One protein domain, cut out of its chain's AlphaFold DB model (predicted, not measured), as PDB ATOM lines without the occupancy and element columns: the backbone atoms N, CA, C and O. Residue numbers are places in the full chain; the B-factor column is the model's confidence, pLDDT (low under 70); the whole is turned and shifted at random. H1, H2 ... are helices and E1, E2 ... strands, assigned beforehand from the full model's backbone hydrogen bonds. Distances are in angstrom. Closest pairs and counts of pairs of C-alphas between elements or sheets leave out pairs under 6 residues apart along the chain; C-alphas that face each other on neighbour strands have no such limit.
ATOM      1  N   SER A   4    -154.319 118.849  30.047       55.88
ATOM      2  CA  SER A   4    -155.737 118.721  30.402       55.88
ATOM      3  C   SER A   4    -156.149 119.454  31.681       55.88
ATOM      4  O   SER A   4    -157.289 119.897  31.783       55.88
ATOM      5  N   VAL A   5    -155.246 119.614  32.657       57.81
ATOM      6  CA  VAL A   5    -155.557 120.348  33.900       57.81
ATOM      7  C   VAL A   5    -155.556 121.854  33.649       57.81
ATOM      8  O   VAL A   5    -156.419 122.553  34.167       57.81
ATOM      9  N   GLY A   6    -154.634 122.351  32.816       57.62
ATOM     10  CA  GLY A   6    -154.612 123.753  32.399       57.62
ATOM     11  C   GLY A   6    -155.903 124.125  31.681       57.62
ATOM     12  O   GLY A   6    -156.600 125.037  32.119       57.62
ATOM     13  N   ASP A   7    -156.276 123.353  30.660       63.19
ATOM     14  CA  ASP A   7    -157.529 123.547  29.922       63.19
ATOM     15  C   ASP A   7    -158.753 123.498  30.840       63.19
ATOM     16  O   ASP A   7    -159.641 124.343  30.727       63.19
ATOM     17  N   TRP A   8    -158.783 122.574  31.805       66.12
ATOM     18  CA  TRP A   8    -159.859 122.513  32.791       66.12
ATOM     19  C   TRP A   8    -159.903 123.752  33.691       66.12
ATOM     20  O   TRP A   8    -160.995 124.229  33.983       66.12
ATOM     21  N   LEU A   9    -158.764 124.319  34.101       65.94
ATOM     22  CA  LEU A   9    -158.724 125.555  34.893       65.94
ATOM     23  C   LEU A   9    -159.221 126.759  34.074       65.94
ATOM     24  O   LEU A   9    -160.015 127.558  34.577       65.94
ATOM     25  N   TYR A  10    -158.832 126.871  32.800       69.50
ATOM     26  CA  TYR A  10    -159.328 127.928  31.907       69.50
ATOM     27  C   TYR A  10    -160.829 127.791  31.628       69.50
ATOM     28  O   TYR A  10    -161.558 128.783  31.651       69.50
ATOM     29  N   GLN A  11    -161.310 126.569  31.406       70.62
ATOM     30  CA  GLN A  11    -162.715 126.316  31.093       70.62
ATOM     31  C   GLN A  11    -163.613 126.379  32.331       70.62
ATOM     32  O   GLN A  11    -164.720 126.903  32.242       70.62
ATOM     33  N   SER A  12    -163.151 125.867  33.474       67.12
ATOM     34  CA  SER A  12    -163.968 125.716  34.685       67.12
ATOM     35  C   SER A  12    -163.869 126.905  35.630       67.12
ATOM     36  O   SER A  12    -164.878 127.265  36.221       67.12
ATOM     37  N   LEU A  13    -162.693 127.529  35.786       71.62
ATOM     38  CA  LEU A  13    -162.533 128.687  36.679       71.62
ATOM     39  C   LEU A  13    -162.627 130.008  35.921       71.62
ATOM     40  O   LEU A  13    -163.390 130.890  36.314       71.62
ATOM     41  N   ALA A  14    -161.880 130.157  34.824       73.38
ATOM     42  CA  ALA A  14    -161.936 131.378  34.016       73.38
ATOM     43  C   ALA A  14    -163.149 131.442  33.085       73.38
ATOM     44  O   ALA A  14    -163.502 132.523  32.602       73.38
ATOM     45  N   GLY A  15    -163.792 130.296  32.851       76.88
ATOM     46  CA  GLY A  15    -165.003 130.209  32.055       76.88
ATOM     47  C   GLY A  15    -164.789 130.390  30.559       76.88
ATOM     48  O   GLY A  15    -165.764 130.627  29.854       76.88
ATOM     49  N   ILE A  16    -163.551 130.346  30.061       80.88
ATOM     50  CA  ILE A  16    -163.250 130.596  28.646       80.88
ATOM     51  C   ILE A  16    -163.504 129.308  27.868       80.88
ATOM     52  O   ILE A  16    -162.805 128.312  28.050       80.88
ATOM     53  N   ARG A  17    -164.511 129.319  26.995       82.31
ATOM     54  CA  ARG A  17    -164.906 128.159  26.192       82.31
ATOM     55  C   ARG A  17    -165.102 128.558  24.736       82.31
ATOM     56  O   ARG A  17    -165.585 129.645  24.433       82.31
ATOM     57  N   GLN A  18    -164.763 127.654  23.826       79.94
ATOM     58  CA  GLN A  18    -165.143 127.754  22.421       79.94
ATOM     59  C   GLN A  18    -166.362 126.844  22.199       79.94
ATOM     60  O   GLN A  18    -166.292 125.670  22.563       79.94
ATOM     61  N   PRO A  19    -167.478 127.342  21.635       79.81
ATOM     62  CA  PRO A  19    -168.582 126.484  21.213       79.81
ATOM     63  C   PRO A  19    -168.106 125.448  20.196       79.81
ATOM     64  O   PRO A  19    -167.293 125.775  19.334       79.81
ATOM     65  N   GLU A  20    -168.669 124.240  20.227       72.38
ATOM     66  CA  GLU A  20    -168.358 123.189  19.242       72.38
ATOM     67  C   GLU A  20    -168.686 123.617  17.801       72.38
ATOM     68  O   GLU A  20    -168.037 123.189  16.851       72.38
ATOM     69  N   SER A  21    -169.653 124.525  17.637       74.00
ATOM     70  CA  SER A  21    -170.031 125.124  16.352       74.00
ATOM     71  C   SER A  21    -169.048 126.182  15.834       74.00
ATOM     72  O   SER A  21    -169.183 126.648  14.703       74.00
ATOM     73  N   SER A  22    -168.078 126.601  16.647       75.56
ATOM     74  CA  SER A  22    -167.094 127.628  16.315       75.56
ATOM     75  C   SER A  22    -165.740 126.990  16.046       75.56
ATOM     76  O   SER A  22    -165.342 126.036  16.708       75.56
ATOM     77  N   VAL A  29    -167.223 131.876  24.469       89.38
ATOM     78  CA  VAL A  29    -168.152 131.908  25.591       89.38
ATOM     79  C   VAL A  29    -167.325 132.175  26.835       89.38
ATOM     80  O   VAL A  29    -166.392 131.434  27.123       89.38
ATOM     81  N   PHE A  30    -167.657 133.248  27.541       88.88
ATOM     82  CA  PHE A  30    -167.140 133.560  28.864       88.88
ATOM     83  C   PHE A  30    -168.224 133.217  29.871       88.88
ATOM     84  O   PHE A  30    -169.178 133.969  30.057       88.88
ATOM     85  N   GLN A  31    -168.092 132.056  30.496       86.81
ATOM     86  CA  GLN A  31    -169.040 131.542  31.469       86.81
ATOM     87  C   GLN A  31    -168.320 131.269  32.791       86.81
ATOM     88  O   GLN A  31    -167.814 130.163  32.982       86.81
ATOM     89  N   PRO A  32    -168.261 132.261  33.701       84.50
ATOM     90  CA  PRO A  32    -167.814 132.042  35.069       84.50
ATOM     91  C   PRO A  32    -168.590 130.890  35.730       84.50
ATOM     92  O   PRO A  32    -169.694 130.555  35.277       84.50
ATOM     93  N   PRO A  33    -168.052 130.306  36.816       82.94
ATOM     94  CA  PRO A  33    -168.776 129.307  37.582       82.94
ATOM     95  C   PRO A  33    -170.169 129.816  37.991       82.94
ATOM     96  O   PRO A  33    -170.345 131.016  38.224       82.94
ATOM     97  N   PRO A  34    -171.165 128.922  38.081       81.38
ATOM     98  CA  PRO A  34    -172.505 129.295  38.518       81.38
ATOM     99  C   PRO A  34    -172.491 129.884  39.937       81.38
ATOM    100  O   PRO A  34    -171.566 129.646  40.722       81.38
ATOM    101  N   SER A  35    -173.521 130.675  40.262       79.69
ATOM    102  CA  SER A  35    -173.603 131.445  41.514       79.69
ATOM    103  C   SER A  35    -173.413 130.576  42.755       79.69
ATOM    104  O   SER A  35    -172.668 130.955  43.653       79.69
ATOM    105  N   ASN A  36    -174.009 129.385  42.778       78.50
ATOM    106  CA  ASN A  36    -173.838 128.421  43.862       78.50
ATOM    107  C   ASN A  36    -172.356 128.069  44.088       78.50
ATOM    108  O   ASN A  36    -171.851 128.189  45.201       78.50
ATOM    109  N   VAL A  37    -171.620 127.698  43.042       78.94
ATOM    110  CA  VAL A  37    -170.201 127.340  43.152       78.94
ATOM    111  C   VAL A  37    -169.379 128.536  43.624       78.94
ATOM    112  O   VAL A  37    -168.525 128.375  44.493       78.94
ATOM    113  N   LEU A  38    -169.646 129.742  43.116       79.81
ATOM    114  CA  LEU A  38    -168.941 130.955  43.546       79.81
ATOM    115  C   LEU A  38    -169.162 131.267  45.032       79.81
ATOM    116  O   LEU A  38    -168.203 131.568  45.740       79.81
ATOM    117  N   LEU A  39    -170.396 131.138  45.519       77.50
ATOM    118  CA  LEU A  39    -170.744 131.438  46.910       77.50
ATOM    119  C   LEU A  39    -170.241 130.369  47.896       77.50
ATOM    120  O   LEU A  39    -169.821 130.714  48.999       77.50
ATOM    121  N   PHE A  40    -170.232 129.086  47.510       74.75
ATOM    122  CA  PHE A  40    -169.822 127.986  48.397       74.75
ATOM    123  C   PHE A  40    -168.326 127.640  48.339       74.75
ATOM    124  O   PHE A  40    -167.803 127.059  49.287       74.75
ATOM    125  N   SER A  41    -167.614 127.985  47.261       76.75
ATOM    126  CA  SER A  41    -166.188 127.644  47.104       76.75
ATOM    127  C   SER A  41    -165.230 128.555  47.878       76.75
ATOM    128  O   SER A  41    -164.063 128.206  48.048       76.75
ATOM    129  N   GLY A  42    -165.686 129.734  48.314       77.31
ATOM    130  CA  GLY A  42    -164.827 130.759  48.918       77.31
ATOM    131  C   GLY A  42    -163.886 131.461  47.927       77.31
ATOM    132  O   GLY A  42    -163.049 132.264  48.344       77.31
ATOM    133  N   LEU A  43    -164.009 131.189  46.623       79.81
ATOM    134  CA  LEU A  43    -163.218 131.845  45.583       79.81
ATOM    135  C   LEU A  43    -163.674 133.297  45.406       79.81
ATOM    136  O   LEU A  43    -164.813 133.562  45.037       79.81
ATOM    137  N   ARG A  44    -162.759 134.248  45.617       82.88
ATOM    138  CA  ARG A  44    -163.053 135.687  45.466       82.88
ATOM    139  C   ARG A  44    -162.682 136.263  44.114       82.88
ATOM    140  O   ARG A  44    -163.121 137.356  43.779       82.88
ATOM    141  N   GLY A  45    -161.890 135.549  43.327       84.62
ATOM    142  CA  GLY A  45    -161.542 136.004  41.998       84.62
ATOM    143  C   GLY A  45    -160.717 135.002  41.223       84.62
ATOM    144  O   GLY A  45    -160.084 134.109  41.787       84.62
ATOM    145  N   VAL A  46    -160.709 135.199  39.913       87.38
ATOM    146  CA  VAL A  46    -159.820 134.503  38.995       87.38
ATOM    147  C   VAL A  46    -159.290 135.490  37.965       87.38
ATOM    148  O   VAL A  46    -159.938 136.482  37.611       87.38
ATOM    149  N   ASN A  47    -158.108 135.198  37.446       86.56
ATOM    150  CA  ASN A  47    -157.566 135.884  36.291       86.56
ATOM    151  C   ASN A  47    -156.935 134.848  35.374       86.56
ATOM    152  O   ASN A  47    -156.093 134.063  35.815       86.56
ATOM    153  N   ALA A  48    -157.363 134.839  34.120       83.50
ATOM    154  CA  ALA A  48    -156.775 133.992  33.110       83.50
ATOM    155  C   ALA A  48    -156.701 134.712  31.767       83.50
ATOM    156  O   ALA A  48    -157.613 135.433  31.355       83.50
ATOM    157  N   SER A  49    -155.609 134.463  31.058       83.38
ATOM    158  CA  SER A  49    -155.373 134.972  29.715       83.38
ATOM    159  C   SER A  49    -154.804 133.868  28.842       83.38
ATOM    160  O   SER A  49    -153.890 133.162  29.262       83.38
ATOM    161  N   LEU A  50    -155.320 133.766  27.627       80.62
ATOM    162  CA  LEU A  50    -154.870 132.866  26.583       80.62
ATOM    163  C   LEU A  50    -154.396 133.703  25.393       80.62
ATOM    164  O   LEU A  50    -155.118 134.574  24.908       80.62
ATOM    165  N   GLU A  51    -153.189 133.435  24.912       78.81
ATOM    166  CA  GLU A  51    -152.703 133.995  23.651       78.81
ATOM    167  C   GLU A  51    -153.136 133.078  22.503       78.81
ATOM    168  O   GLU A  51    -152.870 131.874  22.528       78.81
ATOM    169  N   TRP A  52    -153.817 133.637  21.503       71.56
ATOM    170  CA  TRP A  52    -154.248 132.910  20.311       71.56
ATOM    171  C   TRP A  52    -153.780 133.606  19.029       71.56
ATOM    172  O   TRP A  52    -153.379 134.766  19.046       71.56
ATOM    173  N   LEU A  53    -153.882 132.914  17.888       75.94
ATOM    174  CA  LEU A  53    -153.513 133.445  16.565       75.94
ATOM    175  C   LEU A  53    -154.231 134.759  16.219       75.94
ATOM    176  O   LEU A  53    -153.670 135.609  15.537       75.94
ATOM    177  N   ALA A  54    -155.471 134.922  16.688       72.44
ATOM    178  CA  ALA A  54    -156.278 136.123  16.471       72.44
ATOM    179  C   ALA A  54    -155.985 137.253  17.483       72.44
ATOM    180  O   ALA A  54    -156.539 138.344  17.360       72.44
ATOM    181  N   GLY A  55    -155.141 136.995  18.485       80.75
ATOM    182  CA  GLY A  55    -154.808 137.909  19.574       80.75
ATOM    183  C   GLY A  55    -155.097 137.326  20.958       80.75
ATOM    184  O   GLY A  55    -155.457 136.157  21.115       80.75
ATOM    185  N   ARG A  56    -154.949 138.176  21.977       83.25
ATOM    186  CA  ARG A  56    -155.153 137.818  23.383       83.25
ATOM    187  C   ARG A  56    -156.639 137.707  23.728       83.25
ATOM    188  O   ARG A  56    -157.397 138.659  23.555       83.25
ATOM    189  N   VAL A  57    -157.020 136.574  24.312       85.94
ATOM    190  CA  VAL A  57    -158.317 136.332  24.953       85.94
ATOM    191  C   VAL A  57    -158.099 136.360  26.461       85.94
ATOM    192  O   VAL A  57    -157.298 135.588  26.977       85.94
ATOM    193  N   ALA A  58    -158.788 137.228  27.195       87.31
ATOM    194  CA  ALA A  58    -158.643 137.294  28.651       87.31
ATOM    195  C   ALA A  58    -160.001 137.303  29.348       87.31
ATOM    196  O   ALA A  58    -160.956 137.887  28.842       87.31
ATOM    197  N   SER A  59    -160.062 136.654  30.507       89.00
ATOM    198  CA  SER A  59    -161.213 136.617  31.403       89.00
ATOM    199  C   SER A  59    -160.716 136.770  32.828       89.00
ATOM    200  O   SER A  59    -159.875 136.003  33.303       89.00
ATOM    201  N   SER A  60    -161.228 137.766  33.528       90.19
ATOM    202  CA  SER A  60    -160.992 137.922  34.951       90.19
ATOM    203  C   SER A  60    -162.287 138.297  35.624       90.19
ATOM    204  O   SER A  60    -163.017 139.152  35.134       90.19
ATOM    205  N   TRP A  61    -162.570 137.678  36.757       91.62
ATOM    206  CA  TRP A  61    -163.706 138.059  37.571       91.62
ATOM    207  C   TRP A  61    -163.293 138.192  39.026       91.62
ATOM    208  O   TRP A  61    -162.347 137.540  39.468       91.62
ATOM    209  N   PHE A  62    -163.982 139.057  39.763       90.62
ATOM    210  CA  PHE A  62    -163.796 139.215  41.198       90.62
ATOM    211  C   PHE A  62    -165.112 139.561  41.892       90.62
ATOM    212  O   PHE A  62    -165.951 140.269  41.334       90.62
ATOM    213  N   ILE A  63    -165.270 139.078  43.120       88.56
ATOM    214  CA  ILE A  63    -166.362 139.410  44.038       88.56
ATOM    215  C   ILE A  63    -165.793 140.384  45.075       88.56
ATOM    216  O   ILE A  63    -164.712 140.144  45.613       88.56
ATOM    217  N   ALA A  64    -166.491 141.487  45.341       86.94
ATOM    218  CA  ALA A  64    -166.102 142.424  46.393       86.94
ATOM    219  C   ALA A  64    -166.132 141.753  47.778       86.94
ATOM    220  O   ALA A  64    -166.928 140.846  48.017       86.94
ATOM    221  N   ASP A  65    -165.290 142.213  48.707       82.00
ATOM    222  CA  ASP A  65    -165.152 141.594  50.037       82.00
ATOM    223  C   ASP A  65    -166.448 141.602  50.859       82.00
ATOM    224  O   ASP A  65    -166.669 140.721  51.689       82.00
ATOM    225  N   ASP A  66    -167.311 142.585  50.611       81.00
ATOM    226  CA  ASP A  66    -168.633 142.732  51.218       81.00
ATOM    227  C   ASP A  66    -169.748 142.004  50.439       81.00
ATOM    228  O   ASP A  66    -170.916 142.055  50.828       81.00
ATOM    229  N   GLY A  67    -169.409 141.353  49.320       79.31
ATOM    230  CA  GLY A  67    -170.348 140.698  48.412       79.31
ATOM    231  C   GLY A  67    -171.305 141.659  47.699       79.31
ATOM    232  O   GLY A  67    -172.286 141.209  47.103       79.31
ATOM    233  N   SER A  68    -171.060 142.973  47.759       85.19
ATOM    234  CA  SER A  68    -171.955 143.997  47.199       85.19
ATOM    235  C   SER A  68    -171.920 144.062  45.678       85.19
ATOM    236  O   SER A  68    -172.882 144.519  45.057       85.19
ATOM    237  N   SER A  69    -170.810 143.630  45.082       89.00
ATOM    238  CA  SER A  69    -170.607 143.679  43.646       89.00
ATOM    239  C   SER A  69    -169.758 142.525  43.142       89.00
ATOM    240  O   SER A  69    -168.910 141.973  43.849       89.00
ATOM    241  N   PHE A  70    -169.978 142.194  41.879       91.06
ATOM    242  CA  PHE A  70    -169.182 141.251  41.123       91.06
ATOM    243  C   PHE A  70    -168.793 141.878  39.799       91.06
ATOM    244  O   PHE A  70    -169.617 142.447  39.085       91.06
ATOM    245  N   THR A  71    -167.508 141.813  39.492       92.06
ATOM    246  CA  THR A  71    -166.940 142.431  38.301       92.06
ATOM    247  C   THR A  71    -166.359 141.357  37.413       92.06
ATOM    248  O   THR A  71    -165.593 140.522  37.879       92.06
ATOM    249  N   VAL A  72    -166.674 141.423  36.126       92.19
ATOM    250  CA  VAL A  72    -166.162 140.554  35.072       92.19
ATOM    251  C   VAL A  72    -165.498 141.422  34.012       92.19
ATOM    252  O   VAL A  72    -166.111 142.317  33.434       92.19
ATOM    253  N   ARG A  73    -164.226 141.151  33.750       92.69
ATOM    254  CA  ARG A  73    -163.412 141.776  32.714       92.69
ATOM    255  C   ARG A  73    -163.140 140.753  31.635       92.69
ATOM    256  O   ARG A  73    -162.578 139.697  31.922       92.69
ATOM    257  N   VAL A  74    -163.507 141.087  30.406       92.50
ATOM    258  CA  VAL A  74    -163.251 140.233  29.248       92.50
ATOM    259  C   VAL A  74    -162.556 141.010  28.144       92.50
ATOM    260  O   VAL A  74    -162.871 142.174  27.884       92.50
ATOM    261  N   SER A  75    -161.625 140.335  27.482       90.88
ATOM    262  CA  SER A  75    -160.954 140.819  26.280       90.88
ATOM    263  C   SER A  75    -161.278 139.883  25.128       90.88
ATOM    264  O   SER A  75    -160.930 138.700  25.160       90.88
ATOM    265  N   VAL A  76    -161.960 140.427  24.125       90.88
ATOM    266  CA  VAL A  76    -162.375 139.720  22.914       90.88
ATOM    267  C   VAL A  76    -161.482 140.178  21.758       90.88
ATOM    268  O   VAL A  76    -161.490 141.374  21.442       90.88
ATOM    269  N   PRO A  77    -160.722 139.273  21.115       88.50
ATOM    270  CA  PRO A  77    -159.821 139.630  20.026       88.50
ATOM    271  C   PRO A  77    -160.581 140.136  18.793       88.50
ATOM    272  O   PRO A  77    -161.792 139.947  18.649       88.50
ATOM    273  N   SER A  78    -159.857 140.790  17.882       84.12
ATOM    274  CA  SER A  78    -160.417 141.276  16.618       84.12
ATOM    275  C   SER A  78    -160.986 140.127  15.781       84.12
ATOM    276  O   SER A  78    -160.382 139.062  15.718       84.12
ATOM    277  N   GLN A  79    -162.109 140.370  15.096       83.12
ATOM    278  CA  GLN A  79    -162.844 139.379  14.284       83.12
ATOM    279  C   GLN A  79    -163.517 138.239  15.070       83.12
ATOM    280  O   GLN A  79    -164.007 137.286  14.461       83.12
ATOM    281  N   SER A  80    -163.602 138.355  16.395       86.25
ATOM    282  CA  SER A  80    -164.349 137.420  17.235       86.25
ATOM    283  C   SER A  80    -165.586 138.070  17.850       86.25
ATOM    284  O   SER A  80    -165.659 139.281  18.056       86.25
ATOM    285  N   THR A  81    -166.567 137.231  18.160       90.19
ATOM    286  CA  THR A  81    -167.740 137.576  18.972       90.19
ATOM    287  C   THR A  81    -167.700 136.777  20.261       90.19
ATOM    288  O   THR A  81    -167.130 135.682  20.296       90.19
ATOM    289  N   ALA A  82    -168.288 137.309  21.327       91.25
ATOM    290  CA  ALA A  82    -168.335 136.610  22.594       91.25
ATOM    291  C   ALA A  82    -169.701 136.671  23.272       91.25
ATOM    292  O   ALA A  82    -170.402 137.675  23.198       91.25
ATOM    293  N   ASN A  83    -170.048 135.597  23.973       92.69
ATOM    294  CA  ASN A  83    -171.178 135.559  24.889       92.69
ATOM    295  C   ASN A  83    -170.646 135.565  26.319       92.69
ATOM    296  O   ASN A  83    -169.936 134.642  26.714       92.69
ATOM    297  N   VAL A  84    -170.972 136.604  27.078       92.81
ATOM    298  CA  VAL A  84    -170.524 136.811  28.454       92.81
ATOM    299  C   VAL A  84    -171.684 136.530  29.393       92.81
ATOM    300  O   VAL A  84    -172.675 137.255  29.394       92.81
ATOM    301  N   THR A  85    -171.560 135.484  30.195       91.94
ATOM    302  CA  THR A  85    -172.545 135.107  31.207       91.94
ATOM    303  C   THR A  85    -172.180 135.754  32.537       91.94
ATOM    304  O   THR A  85    -171.083 135.556  33.051       91.94
ATOM    305  N   ILE A  86    -173.105 136.515  33.112       91.00
ATOM    306  CA  ILE A  86    -172.966 137.160  34.417       91.00
ATOM    307  C   ILE A  86    -173.918 136.464  35.401       91.00
ATOM    308  O   ILE A  86    -175.131 136.627  35.256       91.00
ATOM    309  N   PRO A  87    -173.421 135.672  36.369       89.69
ATOM    310  CA  PRO A  87    -174.261 135.033  37.380       89.69
ATOM    311  C   PRO A  87    -174.896 136.070  38.318       89.69
ATOM    312  O   PRO A  87    -174.265 137.067  38.669       89.69
ATOM    313  N   LEU A  88    -176.134 135.821  38.751       85.44
ATOM    314  CA  LEU A  88    -176.931 136.776  39.536       85.44
ATOM    315  C   LEU A  88    -176.625 136.804  41.047       85.44
ATOM    316  O   LEU A  88    -177.226 137.614  41.743       85.44
ATOM    317  N   LEU A  89    -175.693 135.974  41.544       81.31
ATOM    318  CA  LEU A  89    -175.195 135.924  42.942       81.31
ATOM    319  C   LEU A  89    -176.271 136.138  44.038       81.31
ATOM    320  O   LEU A  89    -176.009 136.781  45.053       81.31
ATOM    321  N   ASP A  90    -177.484 135.617  43.820       78.81
ATOM    322  CA  ASP A  90    -178.668 135.767  44.686       78.81
ATOM    323  C   ASP A  90    -179.078 137.223  44.998       78.81
ATOM    324  O   ASP A  90    -179.681 137.530  46.033       78.81
ATOM    325  N   TYR A  91    -178.783 138.159  44.096       82.06
ATOM    326  CA  TYR A  91    -179.224 139.544  44.218       82.06
ATOM    327  C   TYR A  91    -180.724 139.674  43.927       82.06
ATOM    328  O   TYR A  91    -181.186 139.417  42.819       82.06
ATOM    329  N   SER A  92    -181.487 140.146  44.919       77.31
ATOM    330  CA  SER A  92    -182.933 140.391  44.790       77.31
ATOM    331  C   SER A  92    -183.269 141.562  43.864       77.31
ATOM    332  O   SER A  92    -184.293 141.554  43.188       77.31
ATOM    333  N   ALA A  93    -182.396 142.565  43.822       82.50
ATOM    334  CA  ALA A  93    -182.408 143.644  42.848       82.50
ATOM    335  C   ALA A  93    -180.968 143.872  42.400       82.50
ATOM    336  O   ALA A  93    -180.055 143.858  43.225       82.50
ATOM    337  N   PHE A  94    -180.741 144.085  41.109       87.56
ATOM    338  CA  PHE A  94    -179.399 144.292  40.579       87.56
ATOM    339  C   PHE A  94    -179.415 145.229  39.378       87.56
ATOM    340  O   PHE A  94    -180.405 145.352  38.657       87.56
ATOM    341  N   VAL A  95    -178.281 145.888  39.167       90.00
ATOM    342  CA  VAL A  95    -178.009 146.689  37.972       90.00
ATOM    343  C   VAL A  95    -176.693 146.197  37.400       90.00
ATOM    344  O   VAL A  95    -175.729 146.018  38.148       90.00
ATOM    345  N   ILE A  96    -176.656 145.977  36.085       92.12
ATOM    346  CA  ILE A  96    -175.419 145.622  35.388       92.12
ATOM    347  C   ILE A  96    -174.963 146.836  34.598       92.12
ATOM    348  O   ILE A  96    -175.703 147.382  33.772       92.12
ATOM    349  N   THR A  97    -173.733 147.254  34.860       92.56
ATOM    350  CA  THR A  97    -173.071 148.333  34.137       92.56
ATOM    351  C   THR A  97    -171.900 147.794  33.339       92.56
ATOM    352  O   THR A  97    -171.158 146.958  33.845       92.56
ATOM    353  N   GLU A  98    -171.709 148.294  32.127       93.44
ATOM    354  CA  GLU A  98    -170.491 148.119  31.344       93.44
ATOM    355  C   GLU A  98    -169.711 149.435  31.408       93.44
ATOM    356  O   GLU A  98    -170.254 150.488  31.071       93.44
ATOM    357  N   SER A  99    -168.483 149.408  31.932       88.94
ATOM    358  CA  SER A  99    -167.618 150.596  32.062       88.94
ATOM    359  C   SER A  99    -168.325 151.824  32.679       88.94
ATOM    360  O   SER A  99    -168.096 152.969  32.289       88.94
ATOM    361  N   GLY A 100    -169.224 151.584  33.643       86.75
ATOM    362  CA  GLY A 100    -170.026 152.609  34.329       86.75
ATOM    363  C   GLY A 100    -171.332 153.015  33.628       86.75
ATOM    364  O   GLY A 100    -172.118 153.769  34.200       86.75
ATOM    365  N   ARG A 101    -171.615 152.506  32.425       89.31
ATOM    366  CA  ARG A 101    -172.877 152.727  31.702       89.31
ATOM    367  C   ARG A 101    -173.852 151.581  31.966       89.31
ATOM    368  O   ARG A 101    -173.468 150.426  31.812       89.31
ATOM    369  N   PRO A 102    -175.112 151.843  32.349       89.81
ATOM    370  CA  PRO A 102    -176.081 150.777  32.581       89.81
ATOM    371  C   PRO A 102    -176.405 150.053  31.271       89.81
ATOM    372  O   PRO A 102    -176.852 150.681  30.316       89.81
ATOM    373  N   VAL A 103    -176.195 148.737  31.251       92.75
ATOM    374  CA  VAL A 103    -176.557 147.841  30.135       92.75
ATOM    375  C   VAL A 103    -177.738 146.938  30.481       92.75
ATOM    376  O   VAL A 103    -178.386 146.394  29.591       92.75
ATOM    377  N   TRP A 104    -178.041 146.789  31.772       90.44
ATOM    378  CA  TRP A 104    -179.202 146.050  32.256       90.44
ATOM    379  C   TRP A 104    -179.795 146.725  33.490       90.44
ATOM    380  O   TRP A 104    -179.087 146.953  34.479       90.44
ATOM    381  N   ARG A 105    -181.092 147.029  33.442       87.69
ATOM    382  CA  ARG A 105    -181.866 147.618  34.545       87.69
ATOM    383  C   ARG A 105    -183.335 147.225  34.396       87.69
ATOM    384  O   ARG A 105    -183.793 147.048  33.275       87.69
ATOM    385  N   ASP A 106    -184.056 147.088  35.509       82.69
ATOM    386  CA  ASP A 106    -185.507 146.839  35.526       82.69
ATOM    387  C   ASP A 106    -185.909 145.612  34.687       82.69
ATOM    388  O   ASP A 106    -186.926 145.600  34.000       82.69
ATOM    389  N   ASN A 107    -185.067 144.572  34.732       81.12
ATOM    390  CA  ASN A 107    -185.213 143.337  33.958       81.12
ATOM    391  C   ASN A 107    -185.220 143.531  32.425       81.12
ATOM    392  O   ASN A 107    -185.751 142.697  31.690       81.12
ATOM    393  N   GLY A 108    -184.626 144.625  31.941       86.50
ATOM    394  CA  GLY A 108    -184.522 144.962  30.526       86.50
ATOM    395  C   GLY A 108    -183.094 145.282  30.088       86.50
ATOM    396  O   GLY A 108    -182.281 145.825  30.841       86.50
ATOM    397  N   PHE A 109    -182.802 144.962  28.825       90.06
ATOM    398  CA  PHE A 109    -181.574 145.375  28.154       90.06
ATOM    399  C   PHE A 109    -181.637 146.863  27.804       90.06
ATOM    400  O   PHE A 109    -182.590 147.317  27.168       90.06
ATOM    401  N   VAL A 110    -180.600 147.609  28.180       89.88
ATOM    402  CA  VAL A 110    -180.453 149.026  27.847       89.88
ATOM    403  C   VAL A 110    -179.392 149.159  26.750       89.88
ATOM    404  O   VAL A 110    -178.200 149.008  27.033       89.88
ATOM    405  N   PRO A 111    -179.787 149.429  25.492       87.31
ATOM    406  CA  PRO A 111    -178.828 149.702  24.431       87.31
ATOM    407  C   PRO A 111    -178.158 151.066  24.658       87.31
ATOM    408  O   PRO A 111    -178.777 152.006  25.151       87.31
ATOM    409  N   GLY A 112    -176.888 151.194  24.270       83.94
ATOM    410  CA  GLY A 112    -176.132 152.447  24.425       83.94
ATOM    411  C   GLY A 112    -174.620 152.276  24.576       83.94
ATOM    412  O   GLY A 112    -173.870 153.255  24.528       83.94
ATOM    413  N   VAL A 113    -174.158 151.035  24.735       89.69
ATOM    414  CA  VAL A 113    -172.736 150.690  24.783       89.69
ATOM    415  C   VAL A 113    -172.311 150.089  23.441       89.69
ATOM    416  O   VAL A 113    -172.845 149.049  23.049       89.69
ATOM    417  N   PRO A 114    -171.366 150.718  22.718       88.44
ATOM    418  CA  PRO A 114    -170.816 150.155  21.493       88.44
ATOM    419  C   PRO A 114    -170.243 148.757  21.728       88.44
ATOM    420  O   PRO A 114    -169.518 148.527  22.690       88.44
ATOM    421  N   GLY A 115    -170.570 147.823  20.840       88.38
ATOM    422  CA  GLY A 115    -170.085 146.448  20.916       88.38
ATOM    423  C   GLY A 115    -170.974 145.496  21.717       88.38
ATOM    424  O   GLY A 115    -170.937 144.304  21.430       88.38
ATOM    425  N   VAL A 116    -171.844 145.980  22.614       92.00
ATOM    426  CA  VAL A 116    -172.872 145.146  23.262       92.00
ATOM    427  C   VAL A 116    -174.098 145.069  22.354       92.00
ATOM    428  O   VAL A 116    -174.814 146.050  22.169       92.00
ATOM    429  N   GLN A 117    -174.327 143.904  21.755       90.81
ATOM    430  CA  GLN A 117    -175.333 143.713  20.706       90.81
ATOM    431  C   GLN A 117    -176.685 143.267  21.260       90.81
ATOM    432  O   GLN A 117    -177.729 143.685  20.767       90.81
ATOM    433  N   ALA A 118    -176.670 142.398  22.269       90.38
ATOM    434  CA  ALA A 118    -177.878 141.860  22.876       90.38
ATOM    435  C   ALA A 118    -177.611 141.421  24.316       90.38
ATOM    436  O   ALA A 118    -176.480 141.094  24.674       90.38
ATOM    437  N   ALA A 119    -178.672 141.339  25.112       91.50
ATOM    438  CA  ALA A 119    -178.650 140.673  26.403       91.50
ATOM    439  C   ALA A 119    -179.880 139.778  26.555       91.50
ATOM    440  O   ALA A 119    -180.964 140.103  26.067       91.50
ATOM    441  N   ARG A 120    -179.709 138.644  27.228       90.06
ATOM    442  CA  ARG A 120    -180.781 137.708  27.571       90.06
ATOM    443  C   ARG A 120    -180.663 137.340  29.040       90.06
ATOM    444  O   ARG A 120    -179.602 136.896  29.466       90.06
ATOM    445  N   ALA A 121    -181.744 137.492  29.797       87.81
ATOM    446  CA  ALA A 121    -181.812 136.948  31.145       87.81
ATOM    447  C   ALA A 121    -182.209 135.472  31.110       87.81
ATOM    448  O   ALA A 121    -183.061 135.054  30.324       87.81
ATOM    449  N   THR A 122    -181.583 134.701  31.984       85.75
ATOM    450  CA  THR A 122    -182.009 133.371  32.408       85.75
ATOM    451  C   THR A 122    -182.386 133.438  33.890       85.75
ATOM    452  O   THR A 122    -182.269 134.488  34.521       85.75
ATOM    453  N   ASN A 123    -182.837 132.323  34.463       80.75
ATOM    454  CA  ASN A 123    -183.238 132.284  35.871       80.75
ATOM    455  C   ASN A 123    -182.074 132.566  36.841       80.75
ATOM    456  O   ASN A 123    -182.309 133.015  37.956       80.75
ATOM    457  N   GLU A 124    -180.832 132.307  36.423       84.12
ATOM    458  CA  GLU A 124    -179.652 132.342  37.304       84.12
ATOM    459  C   GLU A 124    -178.551 133.296  36.812       84.12
ATOM    460  O   GLU A 124    -177.602 133.592  37.546       84.12
ATOM    461  N   ALA A 125    -178.642 133.783  35.570       89.06
ATOM    462  CA  ALA A 125    -177.607 134.600  34.949       89.06
ATOM    463  C   ALA A 125    -178.164 135.549  33.879       89.06
ATOM    464  O   ALA A 125    -179.238 135.340  33.323       89.06
ATOM    465  N   VAL A 126    -177.388 136.568  33.521       91.31
ATOM    466  CA  VAL A 126    -177.631 137.403  32.337       91.31
ATOM    467  C   VAL A 126    -176.519 137.163  31.329       91.31
ATOM    468  O   VAL A 126    -175.342 137.289  31.652       91.31
ATOM    469  N   VAL A 127    -176.889 136.813  30.102       92.62
ATOM    470  CA  VAL A 127    -175.962 136.541  29.003       92.62
ATOM    471  C   VAL A 127    -175.936 137.735  28.058       92.62
ATOM    472  O   VAL A 127    -176.951 138.060  27.445       92.62
ATOM    473  N   PHE A 128    -174.774 138.360  27.904       93.00
ATOM    474  CA  PHE A 128    -174.530 139.456  26.970       93.00
ATOM    475  C   PHE A 128    -173.807 138.952  25.725       93.00
ATOM    476  O   PHE A 128    -172.771 138.304  25.832       93.00
ATOM    477  N   SER A 129    -174.312 139.287  24.544       93.56
ATOM    478  CA  SER A 129    -173.606 139.076  23.280       93.56
ATOM    479  C   SER A 129    -172.830 140.338  22.921       93.56
ATOM    480  O   SER A 129    -173.420 141.409  22.757       93.56
ATOM    481  N   VAL A 130    -171.510 140.210  22.804       94.31
ATOM    482  CA  VAL A 130    -170.583 141.311  22.532       94.31
ATOM    483  C   VAL A 130    -169.714 141.045  21.300       94.31
ATOM    484  O   VAL A 130    -169.378 139.904  20.978       94.31
ATOM    485  N   ALA A 131    -169.337 142.113  20.604       93.50
ATOM    486  CA  ALA A 131    -168.354 142.086  19.523       93.50
ATOM    487  C   ALA A 131    -166.915 142.138  20.072       93.50
ATOM    488  O   ALA A 131    -166.706 142.226  21.282       93.50
ATOM    489  N   SER A 132    -165.916 142.140  19.189       91.81
ATOM    490  CA  SER A 132    -164.514 142.358  19.560       91.81
ATOM    491  C   SER A 132    -164.328 143.655  20.351       91.81
ATOM    492  O   SER A 132    -164.871 144.692  19.964       91.81
ATOM    493  N   GLY A 133    -163.547 143.614  21.426       91.38
ATOM    494  CA  GLY A 133    -163.365 144.745  22.327       91.38
ATOM    495  C   GLY A 133    -162.989 144.313  23.739       91.38
ATOM    496  O   GLY A 133    -162.908 143.124  24.050       91.38
ATOM    497  N   ASN A 134    -162.762 145.304  24.595       92.31
ATOM    498  CA  ASN A 134    -162.563 145.097  26.024       92.31
ATOM    499  C   ASN A 134    -163.801 145.590  26.756       92.31
ATOM    500  O   ASN A 134    -164.233 146.716  26.516       92.31
ATOM    501  N   TYR A 135    -164.327 144.765  27.652       93.44
ATOM    502  CA  TYR A 135    -165.536 145.086  28.399       93.44
ATOM    503  C   TYR A 135    -165.318 144.851  29.881       93.44
ATOM    504  O   TYR A 135    -164.656 143.887  30.288       93.44
ATOM    505  N   VAL A 136    -165.906 145.730  30.686       94.00
ATOM    506  CA  VAL A 136    -165.900 145.615  32.144       94.00
ATOM    507  C   VAL A 136    -167.336 145.622  32.628       94.00
ATOM    508  O   VAL A 136    -167.931 146.682  32.809       94.00
ATOM    509  N   PHE A 137    -167.884 144.432  32.843       94.00
ATOM    510  CA  PHE A 137    -169.210 144.257  33.412       94.00
ATOM    511  C   PHE A 137    -169.120 144.275  34.930       94.00
ATOM    512  O   PHE A 137    -168.345 143.530  35.520       94.00
ATOM    513  N   VAL A 138    -169.929 145.105  35.567       92.62
ATOM    514  CA  VAL A 138    -170.086 145.141  37.018       92.62
ATOM    515  C   VAL A 138    -171.554 144.920  37.313       92.62
ATOM    516  O   VAL A 138    -172.394 145.712  36.881       92.62
ATOM    517  N   ILE A 139    -171.861 143.845  38.029       91.69
ATOM    518  CA  ILE A 139    -173.162 143.646  38.654       91.69
ATOM    519  C   ILE A 139    -173.056 144.125  40.097       91.69
ATOM    520  O   ILE A 139    -172.201 143.672  40.855       91.69
ATOM    521  N   ALA A 140    -173.905 145.076  40.462       88.31
ATOM    522  CA  ALA A 140    -174.003 145.567  41.826       88.31
ATOM    523  C   ALA A 140    -175.365 145.195  42.397       88.31
ATOM    524  O   ALA A 140    -176.390 145.301  41.711       88.31
ATOM    525  N   ASN A 141    -175.370 144.786  43.663       82.62
ATOM    526  CA  ASN A 141    -176.597 144.558  44.394       82.62
ATOM    527  C   ASN A 141    -177.322 145.897  44.552       82.62
ATOM    528  O   ASN A 141    -176.866 146.812  45.239       82.62
ATOM    529  N   GLY A 142    -178.484 145.991  43.924       68.12
ATOM    530  CA  GLY A 142    -179.403 147.106  44.011       68.12
ATOM    531  C   GLY A 142    -180.178 147.113  45.319       68.12
ATOM    532  O   GLY A 142    -181.320 147.573  45.296       68.12
TER     533      GLY A 142
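What this domain is: This is residues 4 to 22 and 29 to 142 of the 167 residues of the protein "AlfaL-rhamnosidase" of Acanthamoeba castellanii str. Neff (UniProt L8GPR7). The domain is a sandwich of two unequal sheets: a broad, twisted sheet of six strands, with a smaller sheet of three strands, E4, E8 and E7, over part of one face. The smaller sheet leaves E1 and E2 uncovered, and two short helices lie at that side: H1 grazes the broad sheet, and H2 is near the end of E4. The printed part has 133 residues, with two named helices and nine named strands in the order H1 H2 E1 E2 E3 E4 E5 E6 E7 E8 E9; the class is mixed, helices and strands. The sheets run E1 E2 E3 E9 E5 E6 and E4 E8 E7, both antiparallel. The whole is compact, with a radius of gyration of the C-alphas of 14.1 A, and spans 40 by 35 by 24 A.

Where its parts are: Find C-alpha 4 at (-155.737, 118.721, 30.402); here H1 begins, residues 4 to 12, 11.6 A long. Beyond the cut comes H2, residues 35 to 41, 10.0 A long. Look next at C-alpha 45 at (-161.542, 136.004, 41.998), where E1 begins and runs to residue 52, 23.1 A. E2, residues 55 to 63, is 27.1 A long, and E3, residues 69 to 76, is 22.7 A. E4 takes residues 81 to 87 and is 19.7 A long. The shorter strands follow: E5, residues 94 to 98; E6, residues 101 to 105; E7, residues 116 to 121; and E8, residues 125 to 130. E9, residues 133 to 141, is 25.7 A long and ends at C-alpha 141 at (-176.597, 144.558, 44.394).

How they stand to each other: Start with the broad sheet, whose edge strands are E1 and E6. E1, E2 and E3 form a meander, each strand the antiparallel neighbour of the one before; look for N 48 and O 59, 2.9 A, and N 73 and O 60, 2.7 A, within hydrogen-bond range. Between E3 and E9 you will find N 72 and O 137 at 2.8 A, and between E9 and E5 N 138 and O 97 at 2.8 A. E5 and E6 are a hairpin, with N 98 and O 101 at 2.8 A. Now turn to the other sheet: between E4 and E8, N 84 and O 128 are within hydrogen-bond range at 2.8 A, and in the hairpin E7 and E8, N 120 and O 127 are within hydrogen-bond range at 2.8 A. The two sheets make a sandwich, two sheets face to face: the parts that face each other are 10.1 A centre to centre, with strands at 19 degrees. Here the closest C-alphas of E3 and E4, Val 76 and Ala 82, are 6.7 A apart. H1 only grazes the broad sheet, with its residues 9 to 11; the closest C-alphas of H1 and E1, Tyr 10 and Ala 48, are 6.7 A apart. H2 only grazes the smaller sheet, with its residues 35 to 38, and is only just on it, with 5 pairs of C-alphas within 10 A. H1 and H2 are apart. In both helices every O i to N i+4 pair is within hydrogen-bond range.

The domain as a whole: The two C-alphas farthest apart, those of Leu 53 and Ser 92, are 41.4 A apart. Residues 23 to 28 are not printed, and C-alphas 22 and 29 stand 10.3 A apart across this cut, which lies in the link from H1 to H2. Beside it, residues 16 to 17 pair antiparallel with 29 to 30, which pair parallel with residues 83 to 84 of E4. Of the links that are printed whole, none is long. The mean pLDDT of the printed part is 84.3; look for values under 70 at residues 4 to 10, 12 and 142.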